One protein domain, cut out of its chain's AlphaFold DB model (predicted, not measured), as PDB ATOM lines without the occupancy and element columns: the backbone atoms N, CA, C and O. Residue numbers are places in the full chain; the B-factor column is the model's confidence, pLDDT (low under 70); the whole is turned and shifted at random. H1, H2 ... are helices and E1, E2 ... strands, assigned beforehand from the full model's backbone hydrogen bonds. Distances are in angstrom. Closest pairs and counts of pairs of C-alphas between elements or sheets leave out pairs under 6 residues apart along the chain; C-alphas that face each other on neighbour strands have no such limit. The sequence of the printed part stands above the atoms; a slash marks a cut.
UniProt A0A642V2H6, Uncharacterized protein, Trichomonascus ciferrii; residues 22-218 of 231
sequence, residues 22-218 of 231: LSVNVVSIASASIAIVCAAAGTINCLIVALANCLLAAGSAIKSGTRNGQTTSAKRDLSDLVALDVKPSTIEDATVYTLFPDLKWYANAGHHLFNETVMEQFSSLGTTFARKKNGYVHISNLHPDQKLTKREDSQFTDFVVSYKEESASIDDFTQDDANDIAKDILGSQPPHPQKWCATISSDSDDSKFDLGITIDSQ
ATOM      1  N   LEU A  22      27.218  21.214  47.640       77.56
ATOM      2  CA  LEU A  22      26.418  20.764  46.514       77.56
ATOM      3  C   LEU A  22      27.276  20.705  45.241       77.56
ATOM      4  O   LEU A  22      27.819  21.708  44.782       77.56
ATOM      5  N   SER A  23      27.323  19.538  44.602       79.38
ATOM      6  CA  SER A  23      27.875  19.365  43.257       79.38
ATOM      7  C   SER A  23      26.771  18.959  42.291       79.38
ATOM      8  O   SER A  23      26.154  17.918  42.481       79.38
ATOM      9  N   VAL A  24      26.518  19.751  41.243       72.06
ATOM     10  CA  VAL A  24      25.440  19.487  40.275       72.06
ATOM     11  C   VAL A  24      25.978  19.363  38.861       72.06
ATOM     12  O   VAL A  24      26.749  20.200  38.397       72.06
ATOM     13  N   ASN A  25      25.496  18.354  38.138       72.75
ATOM     14  CA  ASN A  25      25.716  18.183  36.708       72.75
ATOM     15  C   ASN A  25      24.375  18.106  35.974       72.75
ATOM     16  O   ASN A  25      23.528  17.271  36.290       72.75
ATOM     17  N   VAL A  26      24.185  18.961  34.967       70.06
ATOM     18  CA  VAL A  26      23.007  18.915  34.088       70.06
ATOM     19  C   VAL A  26      23.174  17.765  33.096       70.06
ATOM     20  O   VAL A  26      24.141  17.745  32.337       70.06
ATOM     21  N   VAL A  27      22.232  16.821  33.076       67.00
ATOM     22  CA  VAL A  27      22.290  15.645  32.186       67.00
ATOM     23  C   VAL A  27      21.342  15.727  30.996       67.00
ATOM     24  O   VAL A  27      21.577  15.086  29.977       67.00
ATOM     25  N   SER A  28      20.280  16.527  31.093       65.81
ATOM     26  CA  SER A  28      19.346  16.753  29.989       65.81
ATOM     27  C   SER A  28      18.650  18.096  30.151       65.81
ATOM     28  O   SER A  28      18.243  18.438  31.257       65.81
ATOM     29  N   ILE A  29      18.465  18.824  29.047       61.31
ATOM     30  CA  ILE A  29      17.739  20.099  28.997       61.31
ATOM     31  C   ILE A  29      16.698  20.002  27.880       61.31
ATOM     32  O   ILE A  29      17.050  19.704  26.737       61.31
ATOM     33  N   ALA A  30      15.432  20.279  28.184       57.59
ATOM     34  CA  ALA A  30      14.435  20.536  27.154       57.59
ATOM     35  C   ALA A  30      14.610  21.976  26.643       57.59
ATOM     36  O   ALA A  30      14.688  22.923  27.422       57.59
ATOM     37  N   SER A  31      14.666  22.171  25.324       49.31
ATOM     38  CA  SER A  31      14.966  23.468  24.692       49.31
ATOM     39  C   SER A  31      13.839  24.514  24.779       49.31
ATOM     40  O   SER A  31      13.864  25.495  24.036       49.31
ATOM     41  N   ALA A  32      12.830  24.306  25.627       50.06
ATOM     42  CA  ALA A  32      11.674  25.184  25.768       50.06
ATOM     43  C   ALA A  32      11.693  25.904  27.121       50.06
ATOM     44  O   ALA A  32      11.943  25.305  28.165       50.06
ATOM     45  N   SER A  33      11.407  27.204  27.103       48.94
ATOM     46  CA  SER A  33      11.307  28.028  28.304       48.94
ATOM     47  C   SER A  33      10.037  27.696  29.095       48.94
ATOM     48  O   SER A  33       8.945  27.840  28.551       48.94
ATOM     49  N   ILE A  34      10.168  27.336  30.376       49.78
ATOM     50  CA  ILE A  34       9.039  27.320  31.322       49.78
ATOM     51  C   ILE A  34       8.585  28.772  31.522       49.78
ATOM     52  O   ILE A  34       9.364  29.592  32.009       49.78
ATOM     53  N   ALA A  35       7.339  29.121  31.204       46.94
ATOM     54  CA  ALA A  35       6.704  30.265  31.855       46.94
ATOM     55  C   ALA A  35       6.322  29.819  33.262       46.94
ATOM     56  O   ALA A  35       5.651  28.822  33.493       46.94
ATOM     57  N   ILE A  36       6.849  30.508  34.254       47.72
ATOM     58  CA  ILE A  36       6.809  30.020  35.625       47.72
ATOM     59  C   ILE A  36       5.395  30.227  36.168       47.72
ATOM     60  O   ILE A  36       4.954  31.358  36.365       47.72
ATOM     61  N   VAL A  37       4.689  29.127  36.425       43.00
ATOM     62  CA  VAL A  37       3.342  29.133  37.010       43.00
ATOM     63  C   VAL A  37       3.436  28.950  38.515       43.00
ATOM     64  O   VAL A  37       2.974  27.984  39.103       43.00
ATOM     65  N   CYS A  38       4.018  29.965  39.143       52.03
ATOM     66  CA  CYS A  38       3.563  30.411  40.452       52.03
ATOM     67  C   CYS A  38       2.578  31.553  40.145       52.03
ATOM     68  O   CYS A  38       2.950  32.723  40.071       52.03
ATOM     69  N   ALA A  39       1.358  31.173  39.742       40.31
ATOM     70  CA  ALA A  39       0.366  32.095  39.197       40.31
ATOM     71  C   ALA A  39      -0.024  33.158  40.237       40.31
ATOM     72  O   ALA A  39      -0.447  32.828  41.340       40.31
ATOM     73  N   ALA A  40       0.083  34.421  39.814       37.25
ATOM     74  CA  ALA A  40      -0.149  35.655  40.568       37.25
ATOM     75  C   ALA A  40       0.877  35.939  41.690       37.25
ATOM     76  O   ALA A  40       0.700  35.552  42.837       37.25
ATOM     77  N   ALA A  41       1.883  36.745  41.327       34.84
ATOM     78  CA  ALA A  41       3.003  37.252  42.129       34.84
ATOM     79  C   ALA A  41       4.186  36.275  42.276       34.84
ATOM     80  O   ALA A  41       4.123  35.294  43.000       34.84
ATOM     81  N   GLY A  42       5.272  36.602  41.559       46.59
ATOM     82  CA  GLY A  42       6.570  35.921  41.512       46.59
ATOM     83  C   GLY A  42       7.009  35.210  42.795       46.59
ATOM     84  O   GLY A  42       6.742  35.609  43.919       46.59
ATOM     85  N   THR A  43       7.851  34.204  42.691       65.12
ATOM     86  CA  THR A  43       9.270  34.409  42.382       65.12
ATOM     87  C   THR A  43       9.929  33.033  42.405       65.12
ATOM     88  O   THR A  43       9.333  32.068  42.879       65.12
ATOM     89  N   ILE A  44      11.173  32.949  41.949       72.88
ATOM     90  CA  ILE A  44      12.085  31.819  42.176       72.88
ATOM     91  C   ILE A  44      11.941  31.169  43.572       72.88
ATOM     92  O   ILE A  44      12.053  29.957  43.687       72.88
ATOM     93  N   ASN A  45      11.564  31.937  44.603       76.88
ATOM     94  CA  ASN A  45      11.264  31.471  45.961       76.88
ATOM     95  C   ASN A  45      10.205  30.357  46.035       76.88
ATOM     96  O   ASN A  45      10.331  29.452  46.844       76.88
ATOM     97  N   CYS A  46       9.169  30.400  45.198       76.81
ATOM     98  CA  CYS A  46       8.140  29.358  45.137       76.81
ATOM     99  C   CYS A  46       8.723  28.031  44.620       76.81
ATOM    100  O   CYS A  46       8.459  26.975  45.189       76.81
ATOM    101  N   LEU A  47       9.584  28.096  43.597       81.00
ATOM    102  CA  LEU A  47      10.313  26.930  43.091       81.00
ATOM    103  C   LEU A  47      11.332  26.420  44.117       81.00
ATOM    104  O   LEU A  47      11.460  25.215  44.291       81.00
ATOM    105  N   ILE A  48      12.002  27.334  44.827       85.69
ATOM    106  CA  ILE A  48      12.918  27.009  45.927       85.69
ATOM    107  C   ILE A  48      12.182  26.229  47.009       85.69
ATOM    108  O   ILE A  48      12.639  25.156  47.368       85.69
ATOM    109  N   VAL A  49      11.026  26.706  47.478       86.19
ATOM    110  CA  VAL A  49      10.239  26.007  48.507       86.19
ATOM    111  C   VAL A  49       9.776  24.634  48.013       86.19
ATOM    112  O   VAL A  49       9.864  23.664  48.759       86.19
ATOM    113  N   ALA A  50       9.329  24.521  46.760       86.00
ATOM    114  CA  ALA A  50       8.899  23.243  46.193       86.00
ATOM    115  C   ALA A  50      10.051  22.224  46.097       86.00
ATOM    116  O   ALA A  50       9.880  21.058  46.463       86.00
ATOM    117  N   LEU A  51      11.230  22.652  45.642       89.06
ATOM    118  CA  LEU A  51      12.417  21.800  45.590       89.06
ATOM    119  C   LEU A  51      12.921  21.459  46.999       89.06
ATOM    120  O   LEU A  51      13.173  20.291  47.286       89.06
ATOM    121  N   ALA A  52      12.990  22.443  47.899       91.12
ATOM    122  CA  ALA A  52      13.379  22.257  49.295       91.12
ATOM    123  C   ALA A  52      12.465  21.255  50.013       91.12
ATOM    124  O   ALA A  52      12.946  20.415  50.763       91.12
ATOM    125  N   ASN A  53      11.158  21.277  49.739       91.62
ATOM    126  CA  ASN A  53      10.211  20.315  50.299       91.62
ATOM    127  C   ASN A  53      10.546  18.868  49.883       91.62
ATOM    128  O   ASN A  53      10.563  17.968  50.722       91.62
ATOM    129  N   CYS A  54      10.886  18.645  48.608       91.56
ATOM    130  CA  CYS A  54      11.325  17.328  48.130       91.56
ATOM    131  C   CYS A  54      12.690  16.919  48.704       91.56
ATOM    132  O   CYS A  54      12.868  15.761  49.076       91.56
ATOM    133  N   LEU A  55      13.637  17.858  48.809       92.00
ATOM    134  CA  LEU A  55      14.959  17.612  49.392       92.00
ATOM    135  C   LEU A  55      14.868  17.260  50.880       92.00
ATOM    136  O   LEU A  55      15.504  16.306  51.310       92.00
ATOM    137  N   LEU A  56      14.041  17.971  51.651       92.06
ATOM    138  CA  LEU A  56      13.807  17.688  53.068       92.06
ATOM    139  C   LEU A  56      13.196  16.295  53.265       92.06
ATOM    140  O   LEU A  56      13.643  15.529  54.117       92.06
ATOM    141  N   ALA A  57      12.207  15.937  52.442       90.94
ATOM    142  CA  ALA A  57      11.612  14.605  52.454       90.94
ATOM    143  C   ALA A  57      12.617  13.500  52.075       90.94
ATOM    144  O   ALA A  57      12.596  12.428  52.683       90.94
ATOM    145  N   ALA A  58      13.523  13.761  51.124       90.00
ATOM    146  CA  ALA A  58      14.605  12.841  50.778       90.00
ATOM    147  C   ALA A  58      15.609  12.698  51.928       90.00
ATOM    148  O   ALA A  58      15.855  11.582  52.383       90.00
ATOM    149  N   GLY A  59      16.127  13.812  52.449       88.50
ATOM    150  CA  GLY A  59      17.103  13.826  53.537       88.50
ATOM    151  C   GLY A  59      16.579  13.152  54.806       88.50
ATOM    152  O   GLY A  59      17.256  12.297  55.373       88.50
ATOM    153  N   SER A  60      15.326  13.427  55.189       87.44
ATOM    154  CA  SER A  60      14.673  12.771  56.333       87.44
ATOM    155  C   SER A  60      14.601  11.245  56.173       87.44
ATOM    156  O   SER A  60      14.844  10.507  57.129       87.44
ATOM    157  N   ALA A  61      14.340  10.748  54.961       85.69
ATOM    158  CA  ALA A  61      14.262   9.313  54.680       85.69
ATOM    159  C   ALA A  61      15.639   8.620  54.550       85.69
ATOM    160  O   ALA A  61      15.728   7.397  54.716       85.69
ATOM    161  N   ILE A  62      16.703   9.377  54.259       81.81
ATOM    162  CA  ILE A  62      18.095   8.894  54.158       81.81
ATOM    163  C   ILE A  62      18.817   8.970  55.526       81.81
ATOM    164  O   ILE A  62      19.867   8.359  55.712       81.81
ATOM    165  N   LYS A  63      18.237   9.638  56.529       74.62
ATOM    166  CA  LYS A  63      18.858   9.914  57.832       74.62
ATOM    167  C   LYS A  63      19.433   8.692  58.588       74.62
ATOM    168  O   LYS A  63      18.790   7.643  58.743       74.62
ATOM    169  N   SER A  64      20.631   8.897  59.140       54.09
ATOM    170  CA  SER A  64      21.382   8.086  60.100       54.09
ATOM    171  C   SER A  64      20.529   7.838  61.340       54.09
ATOM    172  O   SER A  64      20.142   8.741  62.077       54.09
ATOM    173  N   GLY A  65      20.125   6.585  61.510       47.69
ATOM    174  CA  GLY A  65      19.130   6.174  62.502       47.69
ATOM    175  C   GLY A  65      18.162   5.137  61.952       47.69
ATOM    176  O   GLY A  65      17.621   4.336  62.709       47.69
ATOM    177  N   THR A  66      18.022   5.063  60.626       48.56
ATOM    178  CA  THR A  66      17.147   4.079  59.982       48.56
ATOM    179  C   THR A  66      17.787   2.717  59.704       48.56
ATOM    180  O   THR A  66      17.061   1.842  59.238       48.56
ATOM    181  N   ARG A  67      19.067   2.474  60.071       50.72
ATOM    182  CA  ARG A  67      19.592   1.152  60.512       50.72
ATOM    183  C   ARG A  67      21.096   1.095  60.796       50.72
ATOM    184  O   ARG A  67      21.916   1.221  59.896       50.72
ATOM    185  N   ASN A  68      21.431   0.602  61.988       38.69
ATOM    186  CA  ASN A  68      22.608  -0.245  62.186       38.69
ATOM    187  C   ASN A  68      22.330  -1.649  61.594       38.69
ATOM    188  O   ASN A  68      21.891  -2.553  62.298       38.69
ATOM    189  N   GLY A  69      22.528  -1.834  60.287       41.66
ATOM    190  CA  GLY A  69      22.891  -3.131  59.686       41.66
ATOM    191  C   GLY A  69      21.945  -4.346  59.774       41.66
ATOM    192  O   GLY A  69      22.411  -5.452  59.510       41.66
ATOM    193  N   GLN A  70      20.653  -4.225  60.107       43.16
ATOM    194  CA  GLN A  70      19.737  -5.384  60.100       43.16
ATOM    195  C   GLN A  70      18.458  -5.125  59.314       43.16
ATOM    196  O   GLN A  70      17.541  -4.487  59.814       43.16
ATOM    197  N   THR A  71      18.360  -5.677  58.101       44.53
ATOM    198  CA  THR A  71      17.125  -5.667  57.311       44.53
ATOM    199  C   THR A  71      16.067  -6.637  57.853       44.53
ATOM    200  O   THR A  71      15.928  -7.753  57.358       44.53
ATOM    201  N   THR A  72      15.307  -6.231  58.868       51.16
ATOM    202  CA  THR A  72      14.001  -6.808  59.235       51.16
ATOM    203  C   THR A  72      12.863  -6.301  58.325       51.16
ATOM    204  O   THR A  72      13.021  -5.386  57.517       51.16
ATOM    205  N   SER A  73      11.702  -6.962  58.345       54.62
ATOM    206  CA  SER A  73      10.566  -6.577  57.490       54.62
ATOM    207  C   SER A  73       9.976  -5.225  57.914       54.62
ATOM    208  O   SER A  73       9.716  -5.062  59.102       54.62
ATOM    209  N   ALA A  74       9.615  -4.342  56.974       56.38
ATOM    210  CA  ALA A  74       9.032  -3.015  57.254       56.38
ATOM    211  C   ALA A  74       7.842  -3.018  58.242       56.38
ATOM    212  O   ALA A  74       7.692  -2.105  59.044       56.38
ATOM    213  N   LYS A  75       7.023  -4.082  58.255       57.44
ATOM    214  CA  LYS A  75       5.915  -4.245  59.218       57.44
ATOM    215  C   LYS A  75       6.357  -4.338  60.682       57.44
ATOM    216  O   LYS A  75       5.548  -4.072  61.561       57.44
ATOM    217  N   ARG A  76       7.585  -4.791  60.937       56.56
ATOM    218  CA  ARG A  76       8.134  -4.960  62.285       56.56
ATOM    219  C   ARG A  76       8.701  -3.652  62.825       56.56
ATOM    220  O   ARG A  76       8.589  -3.417  64.014       56.56
ATOM    221  N   ASP A  77       9.266  -2.828  61.953       60.66
ATOM    222  CA  ASP A  77      10.040  -1.657  62.369       60.66
ATOM    223  C   ASP A  77       9.165  -0.391  62.465       60.66
ATOM    224  O   ASP A  77       9.516   0.562  63.151       60.66
ATOM    225  N   LEU A  78       7.976  -0.397  61.844       68.81
ATOM    226  CA  LEU A  78       6.984   0.683  61.952       68.81
ATOM    227  C   LEU A  78       6.538   0.963  63.395       68.81
ATOM    228  O   LEU A  78       6.267   2.111  63.732       68.81
ATOM    229  N   SER A  79       6.464  -0.058  64.258       64.69
ATOM    230  CA  SER A  79       6.034   0.127  65.652       64.69
ATOM    231  C   SER A  79       7.031   0.902  66.510       64.69
ATOM    232  O   SER A  79       6.652   1.373  67.579       64.69
ATOM    233  N   ASP A  80       8.282   1.013  66.060       72.19
ATOM    234  CA  ASP A  80       9.348   1.691  66.798       72.19
ATOM    235  C   ASP A  80       9.362   3.206  66.517       72.19
ATOM    236  O   ASP A  80      10.070   3.962  67.183       72.19
ATOM    237  N   LEU A  81       8.559   3.660  65.550       74.19
ATOM    238  CA  LEU A  81       8.411   5.063  65.183       74.19
ATOM    239  C   LEU A  81       7.287   5.749  65.969       74.19
ATOM    240  O   LEU A  81       6.286   5.141  66.354       74.19
ATOM    241  N   VAL A  82       7.420   7.065  66.152       78.19
ATOM    242  CA  VAL A  82       6.353   7.902  66.713       78.19
ATOM    243  C   VAL A  82       5.198   7.970  65.713       78.19
ATOM    244  O   VAL A  82       5.369   8.486  64.606       78.19
ATOM    245  N   ALA A  83       4.034   7.458  66.119       85.00
ATOM    246  CA  ALA A  83       2.828   7.391  65.300       85.00
ATOM    247  C   ALA A  83       1.755   8.380  65.778       85.00
ATOM    248  O   ALA A  83       1.482   8.482  66.975       85.00
ATOM    249  N   LEU A  84       1.097   9.053  64.835       87.12
ATOM    250  CA  LEU A  84      -0.058   9.918  65.064       87.12
ATOM    251  C   LEU A  84      -1.266   9.399  64.274       87.12
ATOM    252  O   LEU A  84      -1.146   9.030  63.107       87.12
ATOM    253  N   ASP A  85      -2.448   9.421  64.891       88.88
ATOM    254  CA  ASP A  85      -3.703   9.020  64.231       88.88
ATOM    255  C   ASP A  85      -4.277  10.125  63.321       88.88
ATOM    256  O   ASP A  85      -5.209   9.895  62.552       88.88
ATOM    257  N   VAL A  86      -3.744  11.345  63.415       88.75
ATOM    258  CA  VAL A  86      -4.171  12.511  62.631       88.75
ATOM    259  C   VAL A  86      -2.964  13.224  62.040       88.75
ATOM    260  O   VAL A  86      -1.881  13.210  62.628       88.75
ATOM    261  N   LYS A  87      -3.161  13.875  60.886       87.38
ATOM    262  CA  LYS A  87      -2.124  14.699  60.252       87.38
ATOM    263  C   LYS A  87      -1.694  15.793  61.244       87.38
ATOM    264  O   LYS A  87      -2.573  16.495  61.755       87.38
ATOM    265  N   PRO A  88      -0.394  15.936  61.550       84.19
ATOM    266  CA  PRO A  88       0.063  16.934  62.510       84.19
ATOM    267  C   PRO A  88      -0.264  18.347  62.019       84.19
ATOM    268  O   PRO A  88      -0.192  18.632  60.829       84.19
ATOM    269  N   SER A  89      -0.640  19.242  62.935       80.75
ATOM    270  CA  SER A  89      -0.940  20.649  62.620       80.75
ATOM    271  C   SER A  89       0.288  21.561  62.677       80.75
ATOM    272  O   SER A  89       0.257  22.667  62.147       80.75
ATOM    273  N   THR A  90       1.344  21.115  63.355       77.56
ATOM    274  CA  THR A  90       2.618  21.818  63.543       77.56
ATOM    275  C   THR A  90       3.740  20.800  63.446       77.56
ATOM    276  O   THR A  90       3.626  19.714  64.017       77.56
ATOM    277  N   ILE A  91       4.803  21.148  62.731       79.50
ATOM    278  CA  ILE A  91       5.933  20.265  62.449       79.50
ATOM    279  C   ILE A  91       7.218  21.004  62.818       79.50
ATOM    280  O   ILE A  91       7.344  22.187  62.514       79.50
ATOM    281  N   GLU A  92       8.131  20.315  63.499       76.69
ATOM    282  CA  GLU A  92       9.492  20.801  63.754       76.69
ATOM    283  C   GLU A  92      10.311  20.796  62.455       76.69
ATOM    284  O   GLU A  92      10.158  19.880  61.649       76.69
ATOM    285  N   ASP A  93      11.221  21.757  62.287       69.69
ATOM    286  CA  ASP A  93      11.907  22.084  61.021       69.69
ATOM    287  C   ASP A  93      12.663  20.923  60.330       69.69
ATOM    288  O   ASP A  93      13.020  21.030  59.163       69.69
ATOM    289  N   ALA A  94      12.902  19.789  60.991       74.44
ATOM    290  CA  ALA A  94      13.570  18.620  60.400       74.44
ATOM    291  C   ALA A  94      12.691  17.357  60.330       74.44
ATOM    292  O   ALA A  94      13.162  16.292  59.925       74.44
ATOM    293  N   THR A  95      11.426  17.431  60.755       85.69
ATOM    294  CA  THR A  95      10.567  16.244  60.844       85.69
ATOM    295  C   THR A  95       9.689  16.090  59.611       85.69
ATOM    296  O   THR A  95       8.965  17.005  59.227       85.69
ATOM    297  N   VAL A  96       9.679  14.888  59.038       89.94
ATOM    298  CA  VAL A  96       8.769  14.530  57.946       89.94
ATOM    299  C   VAL A  96       7.876  13.388  58.399       89.94
ATOM    300  O   VAL A  96       8.350  12.318  58.774       89.94
ATOM    301  N   TYR A  97       6.566  13.605  58.369       91.56
ATOM    302  CA  TYR A  97       5.586  12.577  58.702       91.56
ATOM    303  C   TYR A  97       5.126  11.871  57.437       91.56
ATOM    304  O   TYR A  97       4.715  12.528  56.491       91.56
ATOM    305  N   THR A  98       5.140  10.543  57.429       92.50
ATOM    306  CA  THR A  98       4.684   9.729  56.295       92.50
ATOM    307  C   THR A  98       3.408   8.982  56.667       92.50
ATOM    308  O   THR A  98       3.358   8.335  57.713       92.50
ATOM    309  N   LEU A  99       2.382   9.060  55.822       92.94
ATOM    310  CA  LEU A  99       1.134   8.319  55.965       92.94
ATOM    311  C   LEU A  99       1.291   6.907  55.395       92.94
ATOM    312  O   LEU A  99       1.523   6.730  54.197       92.94
ATOM    313  N   PHE A 100       1.123   5.898  56.248       89.50
ATOM    314  CA  PHE A 100       1.201   4.491  55.857       89.50
ATOM    315  C   PHE A 100      -0.190   3.875  55.607       89.50
ATOM    316  O   PHE A 100      -1.212   4.447  55.993       89.50
ATOM    317  N   PRO A 101      -0.272   2.686  54.965       88.19
ATOM    318  CA  PRO A 101      -1.547   2.030  54.640       88.19
ATOM    319  C   PRO A 101      -2.441   1.667  55.835       88.19
ATOM    320  O   PRO A 101      -3.608   1.332  55.648       88.19
ATOM    321  N   ASP A 102      -1.910   1.700  57.056       87.69
ATOM    322  CA  ASP A 102      -2.668   1.553  58.302       87.69
ATOM    323  C   ASP A 102      -3.343   2.861  58.761       87.69
ATOM    324  O   ASP A 102      -3.948   2.893  59.831       87.69
ATOM    325  N   LEU A 103      -3.273   3.909  57.930       88.62
ATOM    326  CA  LEU A 103      -3.847   5.240  58.131       88.62
ATOM    327  C   LEU A 103      -3.214   6.034  59.281       88.62
ATOM    328  O   LEU A 103      -3.832   6.966  59.794       88.62
ATOM    329  N   LYS A 104      -1.978   5.695  59.660       90.50
ATOM    330  CA  LYS A 104      -1.211   6.422  60.674       90.50
ATOM    331  C   LYS A 104      -0.062   7.210  60.061       90.50
ATOM    332  O   LYS A 104       0.532   6.807  59.060       90.50
ATOM    333  N   TRP A 105       0.249   8.333  60.698       90.94
ATOM    334  CA  TRP A 105       1.363   9.204  60.351       90.94
ATOM    335  C   TRP A 105       2.578   8.857  61.197       90.94
ATOM    336  O   TRP A 105       2.525   8.974  62.417       90.94
ATOM    337  N   TYR A 106       3.672   8.475  60.552       89.56
ATOM    338  CA  TYR A 106       4.914   8.091  61.215       89.56
ATOM    339  C   TYR A 106       6.004   9.126  60.953       89.56
ATOM    340  O   TYR A 106       6.273   9.463  59.799       89.56
ATOM    341  N   ALA A 107       6.621   9.635  62.018       88.50
ATOM    342  CA  ALA A 107       7.715  10.599  61.915       88.50
ATOM    343  C   ALA A 107       9.008   9.939  61.408       88.50
ATOM    344  O   ALA A 107       9.374   8.862  61.879       88.50
ATOM    345  N   ASN A 108       9.713  10.621  60.501       85.00
ATOM    346  CA  ASN A 108      11.052  10.285  59.998       85.00
ATOM    347  C   ASN A 108      11.176   8.825  59.539       85.00
ATOM    348  O   ASN A 108      12.118   8.109  59.882       85.00
ATOM    349  N   ALA A 109      10.176   8.372  58.779       86.44
ATOM    350  CA  ALA A 109      10.170   7.037  58.207       86.44
ATOM    351  C   ALA A 109      11.335   6.877  57.217       86.44
ATOM    352  O   ALA A 109      11.413   7.582  56.212       86.44
ATOM    353  N   GLY A 110      12.224   5.924  57.500       83.50
ATOM    354  CA  GLY A 110      13.358   5.626  56.630       83.50
ATOM    355  C   GLY A 110      12.955   5.010  55.300       83.50
ATOM    356  O   GLY A 110      11.957   4.292  55.210       83.50
ATOM    357  N   HIS A 111      13.806   5.193  54.291       82.31
ATOM    358  CA  HIS A 111      13.608   4.674  52.934       82.31
ATOM    359  C   HIS A 111      13.294   3.165  52.881       82.31
ATOM    360  O   HIS A 111      12.531   2.716  52.025       82.31
ATOM    361  N   HIS A 112      13.825   2.365  53.813       80.12
ATOM    362  CA  HIS A 112      13.590   0.918  53.886       80.12
ATOM    363  C   HIS A 112      12.137   0.537  54.232       80.12
ATOM    364  O   HIS A 112      11.749  -0.622  54.064       80.12
ATOM    365  N   LEU A 113      11.342   1.487  54.736       84.88
ATOM    366  CA  LEU A 113       9.917   1.313  55.014       84.88
ATOM    367  C   LEU A 113       9.047   1.619  53.793       84.88
ATOM    368  O   LEU A 113       7.889   1.192  53.743       84.88
ATOM    369  N   PHE A 114       9.593   2.321  52.798       86.00
ATOM    370  CA  PHE A 114       8.872   2.654  51.579       86.00
ATOM    371  C   PHE A 114       8.710   1.430  50.678       86.00
ATOM    372  O   PHE A 114       9.532   0.512  50.635       86.00
ATOM    373  N   ASN A 115       7.607   1.413  49.937       83.81
ATOM    374  CA  ASN A 115       7.269   0.341  49.012       83.81
ATOM    375  C   ASN A 115       6.695   0.924  47.712       83.81
ATOM    376  O   ASN A 115       6.765   2.128  47.473       83.81
ATOM    377  N   GLU A 116       6.178   0.062  46.839       84.50
ATOM    378  CA  GLU A 116       5.668   0.469  45.524       84.50
ATOM    379  C   GLU A 116       4.360   1.273  45.578       84.50
ATOM    380  O   GLU A 116       3.954   1.843  44.561       84.50
ATOM    381  N   THR A 117       3.714   1.331  46.747       86.88
ATOM    382  CA  THR A 117       2.559   2.193  47.022       86.88
ATOM    383  C   THR A 117       3.025   3.627  47.211       86.88
ATOM    384  O   THR A 117       4.037   3.878  47.863       86.88
ATOM    385  N   VAL A 118       2.256   4.570  46.675       88.38
ATOM    386  CA  VAL A 118       2.470   5.998  46.911       88.38
ATOM    387  C   VAL A 118       2.134   6.322  48.365       88.38
ATOM    388  O   VAL A 118       1.033   6.026  48.827       88.38
ATOM    389  N   MET A 119       3.075   6.931  49.075       92.06
ATOM    390  CA  MET A 119       2.919   7.370  50.458       92.06
ATOM    391  C   MET A 119       2.900   8.895  50.504       92.06
ATOM    392  O   MET A 119       3.819   9.540  50.001       92.06
ATOM    393  N   GLU A 120       1.860   9.477  51.100       93.94
ATOM    394  CA  GLU A 120       1.819  10.919  51.364       93.94
ATOM    395  C   GLU A 120       2.804  11.251  52.485       93.94
ATOM    396  O   GLU A 120       2.847  10.574  53.512       93.94
ATOM    397  N   GLN A 121       3.577  12.310  52.297       93.12
ATOM    398  CA  GLN A 121       4.492  12.847  53.288       93.12
ATOM    399  C   GLN A 121       4.133  14.300  53.587       93.12
ATOM    400  O   GLN A 121       3.681  15.039  52.712       93.12
ATOM    401  N   PHE A 122       4.328  14.721  54.831       92.38
ATOM    402  CA  PHE A 122       4.009  16.065  55.286       92.38
ATOM    403  C   PHE A 122       5.145  16.640  56.127       92.38
ATOM    404  O   PHE A 122       5.618  16.001  57.070       92.38
ATOM    405  N   SER A 123       5.562  17.852  55.771       91.38
ATOM    406  CA  SER A 123       6.601  18.642  56.427       91.38
ATOM    407  C   SER A 123       6.089  20.066  56.692       91.38
ATOM    408  O   SER A 123       4.998  20.451  56.261       91.38
ATOM    409  N   SER A 124       6.892  20.875  57.374       88.56
ATOM    410  CA  SER A 124       6.697  22.325  57.506       88.56
ATOM    411  C   SER A 124       6.678  23.069  56.160       88.56
ATOM    412  O   SER A 124       6.066  24.134  56.064       88.56
ATOM    413  N   LEU A 125       7.309  22.516  55.116       87.88
ATOM    414  CA  LEU A 125       7.383  23.110  53.776       87.88
ATOM    415  C   LEU A 125       6.204  22.726  52.874       87.88
ATOM    416  O   LEU A 125       5.931  23.423  51.895       87.88
ATOM    417  N   GLY A 126       5.484  21.648  53.189       88.81
ATOM    418  CA  GLY A 126       4.321  21.233  52.416       88.81
ATOM    419  C   GLY A 126       4.085  19.730  52.402       88.81
ATOM    420  O   GLY A 126       4.478  18.992  53.302       88.81
ATOM    421  N   THR A 127       3.362  19.281  51.377       90.62
ATOM    422  CA  THR A 127       3.059  17.863  51.147       90.62
ATOM    423  C   THR A 127       3.894  17.356  49.977       90.62
ATOM    424  O   THR A 127       3.998  18.047  48.966       90.62
ATOM    425  N   THR A 128       4.470  16.169  50.120       92.44
ATOM    426  CA  THR A 128       5.131  15.425  49.042       92.44
ATOM    427  C   THR A 128       4.568  14.010  48.961       92.44
ATOM    428  O   THR A 128       3.780  13.580  49.807       92.44
ATOM    429  N   PHE A 129       4.954  13.274  47.925       91.69
ATOM    430  CA  PHE A 129       4.552  11.893  47.702       91.69
ATOM    431  C   PHE A 129       5.786  11.043  47.424       91.69
ATOM    432  O   PHE A 129       6.503  11.292  46.459       91.69
ATOM    433  N   ALA A 130       6.021  10.037  48.267       91.12
ATOM    434  CA  ALA A 130       7.111   9.084  48.112       91.12
ATOM    435  C   ALA A 130       6.621   7.787  47.465       91.12
ATOM    436  O   ALA A 130       5.573   7.251  47.826       91.12
ATOM    437  N   ARG A 131       7.403   7.235  46.540       88.50
ATOM    438  CA  ARG A 131       7.164   5.907  45.970       88.50
ATOM    439  C   ARG A 131       8.478   5.218  45.646       88.50
ATOM    440  O   ARG A 131       9.357   5.811  45.026       88.50
ATOM    441  N   LYS A 132       8.581   3.933  45.981       86.88
ATOM    442  CA  LYS A 132       9.697   3.091  45.545       86.88
ATOM    443  C   LYS A 132       9.410   2.457  44.183       86.88
ATOM    444  O   LYS A 132       8.336   1.892  43.979       86.88
ATOM    445  N   LYS A 133      10.368   2.504  43.259       84.69
ATOM    446  CA  LYS A 133      10.289   1.848  41.946       84.69
ATOM    447  C   LYS A 133      11.694   1.498  41.450       84.69
ATOM    448  O   LYS A 133      12.593   2.320  41.531       84.69
ATOM    449  N   ASN A 134      11.886   0.284  40.930       83.44
ATOM    450  CA  ASN A 134      13.135  -0.147  40.278       83.44
ATOM    451  C   ASN A 134      14.429   0.069  41.106       83.44
ATOM    452  O   ASN A 134      15.477   0.339  40.530       83.44
ATOM    453  N   GLY A 135      14.373  -0.041  42.440       78.75
ATOM    454  CA  GLY A 135      15.534   0.191  43.323       78.75
ATOM    455  C   GLY A 135      15.786   1.661  43.690       78.75
ATOM    456  O   GLY A 135      16.756   1.969  44.379       78.75
ATOM    457  N   TYR A 136      14.895   2.565  43.281       83.56
ATOM    458  CA  TYR A 136      14.940   3.990  43.601       83.56
ATOM    459  C   TYR A 136      13.729   4.389  44.437       83.56
ATOM    460  O   TYR A 136      12.648   3.804  44.320       83.56
ATOM    461  N   VAL A 137      13.905   5.403  45.274       87.44
ATOM    462  CA  VAL A 137      12.807   6.147  45.886       87.44
ATOM    463  C   VAL A 137      12.649   7.449  45.121       87.44
ATOM    464  O   VAL A 137      13.624   8.164  44.918       87.44
ATOM    465  N   HIS A 138      11.419   7.748  44.714       88.31
ATOM    466  CA  HIS A 138      11.034   8.991  44.059       88.31
ATOM    467  C   HIS A 138      10.156   9.800  45.003       88.31
ATOM    468  O   HIS A 138       9.239   9.244  45.610       88.31
ATOM    469  N   ILE A 139      10.433  11.093  45.103       90.00
ATOM    470  CA  ILE A 139       9.707  12.058  45.919       90.00
ATOM    471  C   ILE A 139       9.272  13.206  45.021       90.00
ATOM    472  O   ILE A 139      10.104  13.793  44.331       90.00
ATOM    473  N   SER A 140       7.983  13.526  45.047       88.12
ATOM    474  CA  SER A 140       7.385  14.564  44.209       88.12
ATOM    475  C   SER A 140       6.441  15.475  44.988       88.12
ATOM    476  O   SER A 140       5.904  15.075  46.022       88.12
ATOM    477  N   ASN A 141       6.197  16.699  44.506       84.12
ATOM    478  CA  ASN A 141       5.184  17.579  45.105       84.12
ATOM    479  C   ASN A 141       3.772  17.262  44.589       84.12
ATOM    480  O   ASN A 141       2.787  17.619  45.238       84.12
ATOM    481  N   LEU A 142       3.654  16.591  43.439       79.50
ATOM    482  CA  LEU A 142       2.380  16.109  42.917       79.50
ATOM    483  C   LEU A 142       2.222  14.607  43.105       79.50
ATOM    484  O   LEU A 142       3.178  13.834  43.062       79.50
ATOM    485  N   HIS A 143       0.977  14.177  43.293       80.62
ATOM    486  CA  HIS A 143       0.677  12.756  43.380       80.62
ATOM    487  C   HIS A 143       0.874  12.125  41.988       80.62
ATOM    488  O   HIS A 143       0.293  12.625  41.026       80.62
ATOM    489  N   PRO A 144       1.597  11.002  41.835       68.31
ATOM    490  CA  PRO A 144       1.919  10.439  40.517       68.31
ATOM    491  C   PRO A 144       0.683   9.999  39.712       68.31
ATOM    492  O   PRO A 144       0.705  10.009  38.486       68.31
ATOM    493  N   ASP A 145      -0.421   9.654  40.386       65.62
ATOM    494  CA  ASP A 145      -1.706   9.345  39.732       65.62
ATOM    495  C   ASP A 145      -2.595  10.575  39.459       65.62
ATOM    496  O   ASP A 145      -3.672  10.436  38.864       65.62
ATOM    497  N   GLN A 146      -2.197  11.785  39.877       61.88
ATOM    498  CA  GLN A 146      -2.892  12.996  39.445       61.88
ATOM    499  C   GLN A 146      -2.656  13.165  37.946       61.88
ATOM    500  O   GLN A 146      -1.625  13.653  37.496       61.88
ATOM    501  N   LYS A 147      -3.657  12.764  37.153       47.62
ATOM    502  CA  LYS A 147      -3.716  13.096  35.731       47.62
ATOM    503  C   LYS A 147      -3.637  14.609  35.610       47.62
ATOM    504  O   LYS A 147      -4.581  15.305  35.984       47.62
ATOM    505  N   LEU A 148      -2.528  15.097  35.070       51.56
ATOM    506  CA  LEU A 148      -2.368  16.483  34.669       51.56
ATOM    507  C   LEU A 148      -3.370  16.750  33.548       51.56
ATOM    508  O   LEU A 148      -3.102  16.535  32.368       51.56
ATOM    509  N   THR A 149      -4.581  17.171  33.901       45.00
ATOM    510  CA  THR A 149      -5.413  17.885  32.948       45.00
ATOM    511  C   THR A 149      -4.633  19.135  32.589       45.00
ATOM    512  O   THR A 149      -4.336  19.938  33.473       45.00
ATOM    513  N   LYS A 150      -4.265  19.263  31.308       42.56
ATOM    514  CA  LYS A 150      -3.668  20.475  30.741       42.56
ATOM    515  C   LYS A 150      -4.452  21.669  31.279       42.56
ATOM    516  O   LYS A 150      -5.600  21.885  30.890       42.56
ATOM    517  N   ARG A 151      -3.873  22.390  32.237       42.97
ATOM    518  CA  ARG A 151      -4.417  23.666  32.683       42.97
ATOM    519  C   ARG A 151      -3.871  24.628  31.654       42.97
ATOM    520  O   ARG A 151      -2.657  24.760  31.556       42.97
ATOM    521  N   GLU A 152      -4.741  25.263  30.875       45.88
ATOM    522  CA  GLU A 152      -4.319  26.185  29.807       45.88
ATOM    523  C   GLU A 152      -3.367  27.295  30.310       45.88
ATOM    524  O   GLU A 152      -2.606  27.843  29.520       45.88
ATOM    525  N   ASP A 153      -3.319  27.511  31.633       49.41
ATOM    526  CA  ASP A 153      -2.516  28.527  32.311       49.41
ATOM    527  C   ASP A 153      -1.370  27.982  33.203       49.41
ATOM    528  O   ASP A 153      -0.839  28.747  34.004       49.41
ATOM    529  N   SER A 154      -0.994  26.690  33.142       48.47
ATOM    530  CA  SER A 154       0.011  26.079  34.045       48.47
ATOM    531  C   SER A 154       1.214  25.478  33.315       48.47
ATOM    532  O   SER A 154       1.084  24.466  32.649       48.47
ATOM    533  N   GLN A 155       2.405  26.059  33.472       56.69
ATOM    534  CA  GLN A 155       3.615  25.678  32.732       56.69
ATOM    535  C   GLN A 155       4.711  25.044  33.612       56.69
ATOM    536  O   GLN A 155       5.477  24.232  33.108       56.69
ATOM    537  N   PHE A 156       4.750  25.294  34.928       57.62
ATOM    538  CA  PHE A 156       5.481  24.430  35.875       57.62
ATOM    539  C   PHE A 156       4.574  23.271  36.300       57.62
ATOM    540  O   PHE A 156       3.366  23.468  36.460       57.62
ATOM    541  N   THR A 157       5.130  22.069  36.431       63.78
ATOM    542  CA  THR A 157       4.357  20.881  36.810       63.78
ATOM    543  C   THR A 157       4.846  20.290  38.109       63.78
ATOM    544  O   THR A 157       4.060  20.244  39.047       63.78
ATOM    545  N   ASP A 158       6.109  19.886  38.201       75.81
ATOM    546  CA  ASP A 158       6.580  19.182  39.390       75.81
ATOM    547  C   ASP A 158       8.103  19.233  39.534       75.81
ATOM    548  O   ASP A 158       8.829  19.463  38.563       75.81
ATOM    549  N   PHE A 159       8.564  18.987  40.757       81.81
ATOM    550  CA  PHE A 159       9.926  18.547  41.027       81.81
ATOM    551  C   PHE A 159       9.877  17.080  41.415       81.81
ATOM    552  O   PHE A 159       9.107  16.713  42.299       81.81
ATOM    553  N   VAL A 160      10.743  16.271  40.816       85.00
ATOM    554  CA  VAL A 160      10.956  14.887  41.237       85.00
ATOM    555  C   VAL A 160      12.385  14.755  41.736       85.00
ATOM    556  O   VAL A 160      13.331  14.992  40.988       85.00
ATOM    557  N   VAL A 161      12.545  14.392  43.005       88.25
ATOM    558  CA  VAL A 161      13.834  14.015  43.592       88.25
ATOM    559  C   VAL A 161      13.878  12.496  43.692       88.25
ATOM    560  O   VAL A 161      12.956  11.877  44.218       88.25
ATOM    561  N   SER A 162      14.945  11.886  43.191       88.00
ATOM    562  CA  SER A 162      15.152  10.442  43.221       88.00
ATOM    563  C   SER A 162      16.489  10.071  43.846       88.00
ATOM    564  O   SER A 162      17.484  10.768  43.669       88.00
ATOM    565  N   TYR A 163      16.522   8.963  44.578       85.38
ATOM    566  CA  TYR A 163      17.744   8.420  45.169       85.38
ATOM    567  C   TYR A 163      17.693   6.896  45.224       85.38
ATOM    568  O   TYR A 163      16.614   6.296  45.181       85.38
ATOM    569  N   LYS A 164      18.862   6.256  45.290       82.06
ATOM    570  CA  LYS A 164      18.966   4.801  45.424       82.06
ATOM    571  C   LYS A 164      18.480   4.353  46.792       82.06
ATOM    572  O   LYS A 164      18.823   4.947  47.807       82.06
ATOM    573  N   GLU A 165      17.754   3.243  46.841       77.44
ATOM    574  CA  GLU A 165      17.327   2.674  48.124       77.44
ATOM    575  C   GLU A 165      18.500   2.266  49.027       77.44
ATOM    576  O   GLU A 165      18.339   2.180  50.234       77.44
ATOM    577  N   GLU A 166      19.659   1.987  48.436       72.50
ATOM    578  CA  GLU A 166      20.881   1.563  49.123       72.50
ATOM    579  C   GLU A 166      21.844   2.730  49.402       72.50
ATOM    580  O   GLU A 166      23.000   2.494  49.751       72.50
ATOM    581  N   SER A 167      21.392   3.979  49.229       72.06
ATOM    582  CA  SER A 167      22.200   5.166  49.523       72.06
ATOM    583  C   SER A 167      22.699   5.157  50.970       72.06
ATOM    584  O   SER A 167      21.984   4.754  51.892       72.06
ATOM    585  N   ALA A 168      23.935   5.626  51.162       67.94
ATOM    586  CA  ALA A 168      24.520   5.790  52.486       67.94
ATOM    587  C   ALA A 168      23.642   6.701  53.352       67.94
ATOM    588  O   ALA A 168      23.056   7.666  52.857       67.94
ATOM    589  N   SER A 169      23.544   6.379  54.642       70.94
ATOM    590  CA  SER A 169      22.829   7.232  55.582       70.94
ATOM    591  C   SER A 169      23.594   8.522  55.847       70.94
ATOM    592  O   SER A 169      24.820   8.507  55.886       70.94
ATOM    593  N   ILE A 170      22.855   9.606  56.064       74.94
ATOM    594  CA  ILE A 170      23.404  10.944  56.323       74.94
ATOM    595  C   ILE A 170      22.957  11.464  57.683       74.94
ATOM    596  O   ILE A 170      21.895  11.067  58.158       74.94
ATOM    597  N   ASP A 171      23.711  12.358  58.309       73.25
ATOM    598  CA  ASP A 171      23.259  13.012  59.541       73.25
ATOM    599  C   ASP A 171      22.133  14.038  59.277       73.25
ATOM    600  O   ASP A 171      21.596  14.145  58.173       73.25
ATOM    601  N   ASP A 172      21.680  14.718  60.332       74.38
ATOM    602  CA  ASP A 172      20.478  15.559  60.375       74.38
ATOM    603  C   ASP A 172      20.411  16.613  59.251       74.38
ATOM    604  O   ASP A 172      20.895  17.731  59.393       74.38
ATOM    605  N   PHE A 173      19.734  16.273  58.151       81.94
ATOM    606  CA  PHE A 173      19.411  17.192  57.060       81.94
ATOM    607  C   PHE A 173      18.199  18.059  57.432       81.94
ATOM    608  O   PHE A 173      17.088  17.543  57.600       81.94
ATOM    609  N   THR A 174      18.401  19.368  57.587       87.06
ATOM    610  CA  THR A 174      17.374  20.295  58.089       87.06
ATOM    611  C   THR A 174      16.603  21.002  56.970       87.06
ATOM    612  O   THR A 174      16.993  20.991  55.800       87.06
ATOM    613  N   GLN A 175      15.494  21.664  57.317       88.81
ATOM    614  CA  GLN A 175      14.785  22.549  56.388       88.81
ATOM    615  C   GLN A 175      15.664  23.699  55.874       88.81
ATOM    616  O   GLN A 175      15.498  24.104  54.722       88.81
ATOM    617  N   ASP A 176      16.557  24.250  56.695       88.62
ATOM    618  CA  ASP A 176      17.439  25.340  56.266       88.62
ATOM    619  C   ASP A 176      18.442  24.837  55.219       88.62
ATOM    620  O   ASP A 176      18.555  25.449  54.157       88.62
ATOM    621  N   ASP A 177      19.030  23.655  55.438       87.81
ATOM    622  CA  ASP A 177      19.900  22.991  54.454       87.81
ATOM    623  C   ASP A 177      19.159  22.740  53.134       87.81
ATOM    624  O   ASP A 177      19.651  23.061  52.049       87.81
ATOM    625  N   ALA A 178      17.927  22.222  53.215       89.69
ATOM    626  CA  ALA A 178      17.085  21.973  52.050       89.69
ATOM    627  C   ALA A 178      16.790  23.258  51.259       89.69
ATOM    628  O   ALA A 178      16.809  23.257  50.025       89.69
ATOM    629  N   ASN A 179      16.513  24.360  51.965       89.62
ATOM    630  CA  ASN A 179      16.259  25.661  51.356       89.62
ATOM    631  C   ASN A 179      17.507  26.240  50.694       89.62
ATOM    632  O   ASN A 179      17.397  26.804  49.606       89.62
ATOM    633  N   ASP A 180      18.669  26.128  51.329       88.44
ATOM    634  CA  ASP A 180      19.915  26.673  50.798       88.44
ATOM    635  C   ASP A 180      20.388  25.890  49.568       88.44
ATOM    636  O   ASP A 180      20.642  26.495  48.527       88.44
ATOM    637  N   ILE A 181      20.318  24.557  49.596       87.31
ATOM    638  CA  ILE A 181      20.590  23.720  48.417       87.31
ATOM    639  C   ILE A 181      19.618  24.043  47.273       87.31
ATOM    640  O   ILE A 181      20.026  24.179  46.116       87.31
ATOM    641  N   ALA A 182      18.325  24.212  47.566       87.88
ATOM    642  CA  ALA A 182      17.345  24.576  46.546       87.88
ATOM    643  C   ALA A 182      17.616  25.966  45.937       87.88
ATOM    644  O   ALA A 182      17.468  26.140  44.721       87.88
ATOM    645  N   LYS A 183      18.031  26.950  46.752       86.75
ATOM    646  CA  LYS A 183      18.468  28.275  46.278       86.75
ATOM    647  C   LYS A 183      19.688  28.166  45.376       86.75
ATOM    648  O   LYS A 183      19.706  28.834  44.347       86.75
ATOM    649  N   ASP A 184      20.659  27.328  45.714       83.12
ATOM    650  CA  ASP A 184      21.882  27.174  44.925       83.12
ATOM    651  C   ASP A 184      21.601  26.552  43.552       83.12
ATOM    652  O   ASP A 184      22.061  27.058  42.520       83.12
ATOM    653  N   ILE A 185      20.765  25.510  43.503       79.81
ATOM    654  CA  ILE A 185      20.344  24.868  42.247       79.81
ATOM    655  C   ILE A 185      19.610  25.871  41.347       79.81
ATOM    656  O   ILE A 185      19.933  26.019  40.167       79.81
ATOM    657  N   LEU A 186      18.622  26.576  41.900       79.56
ATOM    658  CA  LEU A 186      17.737  27.452  41.129       79.56
ATOM    659  C   LEU A 186      18.307  28.858  40.896       79.56
ATOM    660  O   LEU A 186      17.845  29.571  40.007       79.56
ATOM    661  N   GLY A 187      19.302  29.270  41.678       72.88
ATOM    662  CA  GLY A 187      20.036  30.523  41.507       72.88
ATOM    663  C   GLY A 187      21.148  30.426  40.463       72.88
ATOM    664  O   GLY A 187      21.473  31.428  39.825       72.88
ATOM    665  N   SER A 188      21.713  29.231  40.255       67.56
ATOM    666  CA  SER A 188      22.804  28.997  39.299       67.56
ATOM    667  C   SER A 188      22.333  28.648  37.884       67.56
ATOM    668  O   SER A 188      23.087  28.849  36.930       67.56
ATOM    669  N   GLN A 189      21.100  28.153  37.720       63.69
ATOM    670  CA  GLN A 189      20.561  27.705  36.434       63.69
ATOM    671  C   GLN A 189      19.188  28.327  36.144       63.69
ATOM    672  O   GLN A 189      18.360  28.446  37.048       63.69
ATOM    673  N   PRO A 190      18.886  28.697  34.886       61.88
ATOM    674  CA  PRO A 190      17.541  29.123  34.533       61.88
ATOM    675  C   PRO A 190      16.543  27.972  34.770       61.88
ATOM    676  O   PRO A 190      16.857  26.817  34.462       61.88
ATOM    677  N   PRO A 191      15.334  28.256  35.292       64.12
ATOM    678  CA  PRO A 191      14.308  27.246  35.527       64.12
ATOM    679  C   PRO A 191      13.707  26.807  34.183       64.12
ATOM    680  O   PRO A 191      12.721  27.359  33.691       64.12
ATOM    681  N   HIS A 192      14.350  25.836  33.549       65.56
ATOM    682  CA  HIS A 192      13.869  25.129  32.364       65.56
ATOM    683  C   HIS A 192      13.644  23.656  32.714       65.56
ATOM    684  O   HIS A 192      14.206  23.199  33.712       65.56
ATOM    685  N   PRO A 193      12.826  22.904  31.952       69.56
ATOM    686  CA  PRO A 193      12.613  21.499  32.245       69.56
ATOM    687  C   PRO A 193      13.935  20.794  31.973       69.56
ATOM    688  O   PRO A 193      14.471  20.836  30.860       69.56
ATOM    689  N   GLN A 194      14.512  20.229  33.020       71.50
ATOM    690  CA  GLN A 194      15.858  19.695  32.975       71.50
ATOM    691  C   GLN A 194      16.042  18.635  34.043       71.50
ATOM    692  O   GLN A 194      15.295  18.568  35.020       71.50
ATOM    693  N   LYS A 195      17.054  17.807  33.816       73.75
ATOM    694  CA  LYS A 195      17.484  16.767  34.737       73.75
ATOM    695  C   LYS A 195      18.874  17.081  35.240       73.75
ATOM    696  O   LYS A 195      19.765  17.419  34.453       73.75
ATOM    697  N   TRP A 196      19.054  16.886  36.531       76.56
ATOM    698  CA  TRP A 196      20.313  17.050  37.225       76.56
ATOM    699  C   TRP A 196      20.696  15.778  37.956       76.56
ATOM    700  O   TRP A 196      19.847  15.108  38.541       76.56
ATOM    701  N   CYS A 197      21.995  15.511  37.973       75.62
ATOM    702  CA  CYS A 197      22.600  14.680  38.996       75.62
ATOM    703  C   CYS A 197      23.231  15.603  40.031       75.62
ATOM    704  O   CYS A 197      24.041  16.457  39.661       75.62
ATOM    705  N   ALA A 198      22.860  15.442  41.294       78.81
ATOM    706  CA  ALA A 198      23.401  16.208  42.400       78.81
ATOM    707  C   ALA A 198      24.082  15.270  43.398       78.81
ATOM    708  O   ALA A 198      23.494  14.282  43.817       78.81
ATOM    709  N   THR A 199      25.303  15.596  43.794       81.75
ATOM    710  CA  THR A 199      25.937  15.054  44.992       81.75
ATOM    711  C   THR A 199      25.814  16.102  46.083       81.75
ATOM    712  O   THR A 199      26.237  17.240  45.874       81.75
ATOM    713  N   ILE A 200      25.274  15.717  47.233       80.00
ATOM    714  CA  ILE A 200      25.256  16.543  48.438       80.00
ATOM    715  C   ILE A 200      26.206  15.894  49.448       80.00
ATOM    716  O   ILE A 200      26.092  14.699  49.724       80.00
ATOM    717  N   SER A 201      27.172  16.653  49.957       81.25
ATOM    718  CA  SER A 201      28.201  16.174  50.890       81.25
ATOM    719  C   SER A 201      28.386  17.134  52.054       81.25
ATOM    720  O   SER A 201      28.198  18.324  51.866       81.25
ATOM    721  N   SER A 202      28.768  16.661  53.234       75.94
ATOM    722  CA  SER A 202      29.155  17.530  54.346       75.94
ATOM    723  C   SER A 202      30.617  17.304  54.707       75.94
ATOM    724  O   SER A 202      31.048  16.186  54.981       75.94
ATOM    725  N   ASP A 203      31.376  18.397  54.743       69.62
ATOM    726  CA  ASP A 203      32.773  18.409  55.188       69.62
ATOM    727  C   ASP A 203      32.913  18.148  56.702       69.62
ATOM    728  O   ASP A 203      34.020  17.951  57.207       69.62
ATOM    729  N   SER A 204      31.809  18.193  57.458       72.62
ATOM    730  CA  SER A 204      31.838  18.071  58.919       72.62
ATOM    731  C   SER A 204      31.901  16.624  59.421       72.62
ATOM    732  O   SER A 204      32.509  16.370  60.463       72.62
ATOM    733  N   ASP A 205      31.304  15.690  58.685       69.06
ATOM    734  CA  ASP A 205      31.094  14.295  59.084       69.06
ATOM    735  C   ASP A 205      31.406  13.287  57.956       69.06
ATOM    736  O   ASP A 205      31.174  12.089  58.121       69.06
ATOM    737  N   ASP A 206      31.949  13.757  56.825       70.12
ATOM    738  CA  ASP A 206      32.186  12.991  55.593       70.12
ATOM    739  C   ASP A 206      30.909  12.334  55.007       70.12
ATOM    740  O   ASP A 206      30.998  11.446  54.147       70.12
ATOM    741  N   SER A 207      29.707  12.754  55.433       75.19
ATOM    742  CA  SER A 207      28.444  12.255  54.886       75.19
ATOM    743  C   SER A 207      28.291  12.686  53.434       75.19
ATOM    744  O   SER A 207      28.536  13.836  53.070       75.19
ATOM    745  N   LYS A 208      27.824  11.771  52.582       77.50
ATOM    746  CA  LYS A 208      27.544  12.053  51.174       77.50
ATOM    747  C   LYS A 208      26.354  11.241  50.680       77.50
ATOM    748  O   LYS A 208      26.252  10.048  50.961       77.50
ATOM    749  N   PHE A 209      25.522  11.865  49.852       77.50
ATOM    750  CA  PHE A 209      24.468  11.184  49.115       77.50
ATOM    751  C   PHE A 209      24.273  11.766  47.714       77.50
ATOM    752  O   PHE A 209      24.477  12.955  47.470       77.50
ATOM    753  N   ASP A 210      23.878  10.895  46.791       81.69
ATOM    754  CA  ASP A 210      23.655  11.228  45.390       81.69
ATOM    755  C   ASP A 210      22.151  11.217  45.072       81.69
ATOM    756  O   ASP A 210      21.413  10.305  45.461       81.69
ATOM    757  N   LEU A 211      21.704  12.246  44.355       83.38
ATOM    758  CA  LEU A 211      20.321  12.498  43.972       83.38
ATOM    759  C   LEU A 211      20.192  12.695  42.456       83.38
ATOM    760  O   LEU A 211      21.019  13.344  41.812       83.38
ATOM    761  N   GLY A 212      19.091  12.211  41.891       81.94
ATOM    762  CA  GLY A 212      18.533  12.724  40.644       81.94
ATOM    763  C   GLY A 212      17.486  13.789  40.943       81.94
ATOM    764  O   GLY A 212      16.648  13.591  41.816       81.94
ATOM    765  N   ILE A 213      17.517  14.911  40.232       82.94
ATOM    766  CA  ILE A 213      16.517  15.975  40.361       82.94
ATOM    767  C   ILE A 213      15.972  16.285  38.971       82.94
ATOM    768  O   ILE A 213      16.736  16.617  38.066       82.94
ATOM    769  N   THR A 214      14.658  16.225  38.815       77.88
ATOM    770  CA  THR A 214      13.965  16.556  37.569       77.88
ATOM    771  C   THR A 214      13.010  17.718  37.791       77.88
ATOM    772  O   THR A 214      12.247  17.724  38.755       77.88
ATOM    773  N   ILE A 215      13.041  18.690  36.876       75.88
ATOM    774  CA  ILE A 215      11.983  19.693  36.709       75.88
ATOM    775  C   ILE A 215      11.089  19.277  35.553       75.88
ATOM    776  O   ILE A 215      11.541  19.282  34.404       75.88
ATOM    777  N   ASP A 216       9.817  19.035  35.848       68.75
ATOM    778  CA  ASP A 216       8.795  18.748  34.846       68.75
ATOM    779  C   ASP A 216       7.910  19.965  34.537       68.75
ATOM    780  O   ASP A 216       7.687  20.866  35.357       68.75
ATOM    781  N   SER A 217       7.353  19.970  33.324       60.09
ATOM    782  CA  SER A 217       6.432  20.996  32.818       60.09
ATOM    783  C   SER A 217       5.232  20.356  32.113       60.09
ATOM    784  O   SER A 217       5.303  19.207  31.689       60.09
ATOM    785  N   GLN A 218       4.123  21.081  31.931       54.53
ATOM    786  CA  GLN A 218       2.935  20.478  31.301       54.53
ATOM    787  C   GLN A 218       3.163  20.215  29.808       54.53
ATOM    788  O   GLN A 218       2.516  19.346  29.225       54.53
TER     789      GLN A 218
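What this domain is: This is residues 22 to 218 of the 231 residues of an uncharacterized protein of Trichomonascus ciferrii (UniProt A0A642V2H6). One strongly twisted sheet of nine strands curls round the long helix H1, and H3 crosses H1 on the same face of the sheet, near E1 and E8. The sheet's other face has no named helix over it, and the short H2 sits at the far end, by E3. The printed part has 197 residues, with three named helices and nine named strands in the chain order E1 H1 H2 E2 E3 E4 E5 E6 E7 H3 E8 E9; the antiparallel sheet runs E1 E8 E9 E7 E6 E5 E4 E2 E3. The class is mixed, helices and strands; the whole is compact, with a radius of gyration of the C-alphas of 16.5 A and spans of 47 by 38 by 32 A.

Where its parts are: In sheet order, E1 is residues 22 to 29, beginning at C-alpha 22 (26.418, 20.764, 46.514); E8 is 194 to 201, 22.0 A long; E9 is 208 to 217, 29.4 A, ending at C-alpha 217 (6.432, 20.996, 32.818); E7 is 156 to 164, 25.7 A; E6 is 136 to 140; E5 is 126 to 133, 22.8 A; E4 is 119 to 123; E2 is 97 to 99; E3 is 105 to 107. H1 is residues 44 to 62, 26.6 A, from C-alpha 44 (12.085, 31.819, 42.176); H3 is 175 to 188, 19.9 A; H2 is 74 to 80.

How they stand to each other: Within hydrogen-bond range across the sheet are N 25 and O 197 (E1, E8), 2.8 A; N 196 and O 213 (E8, E9), 2.8 A; N 162 and O 212 (E7, E9), 2.8 A; N 139 and O 161 (E6, E7), 2.8 A; N 131 and O 138 (E5, E6), 2.9 A; N 121 and O 128 (E4, E5), 2.8 A; N 99 and O 120 (E2, E4), 2.8 A; N 98 and O 106 (E2, E3), 2.8 A. E4 to E7 form a meander, each strand the antiparallel neighbour of the one before. H1 and H3 are on one face, two layers; the closest C-alphas of H1 and E7 are Leu 51 and Phe 159, 6.1 A. H1 and H3 touch at Ala 52 and Ala 178, C-alphas 4.6 A apart, a steep tilt of 51 degrees, opposite ways. E7, H3 and E8 form a split strand-helix-strand unit, two strands running the same way with E9 between, its crossover left-handed. H2 is only just not on the sheet, with 4 pairs of C-alphas within 10 A. Every O i to N i+4 pair is within range in H1 and H3; H2 has 1 of 3, and 2 of 4 O i to N i+3.

The domain as a whole: The C-alphas of Gln 70 and Glu 152, the two farthest apart, are 49.9 A apart. The printed part has no cut. The links E1 to H1, H1 to H2, H2 to E2, E3 to E4 and E6 to E7 are long. The mean pLDDT of the printed part is 74.9; 60 residues are under 70, among them 27 to 43, 64 to 79 and 144 to 157.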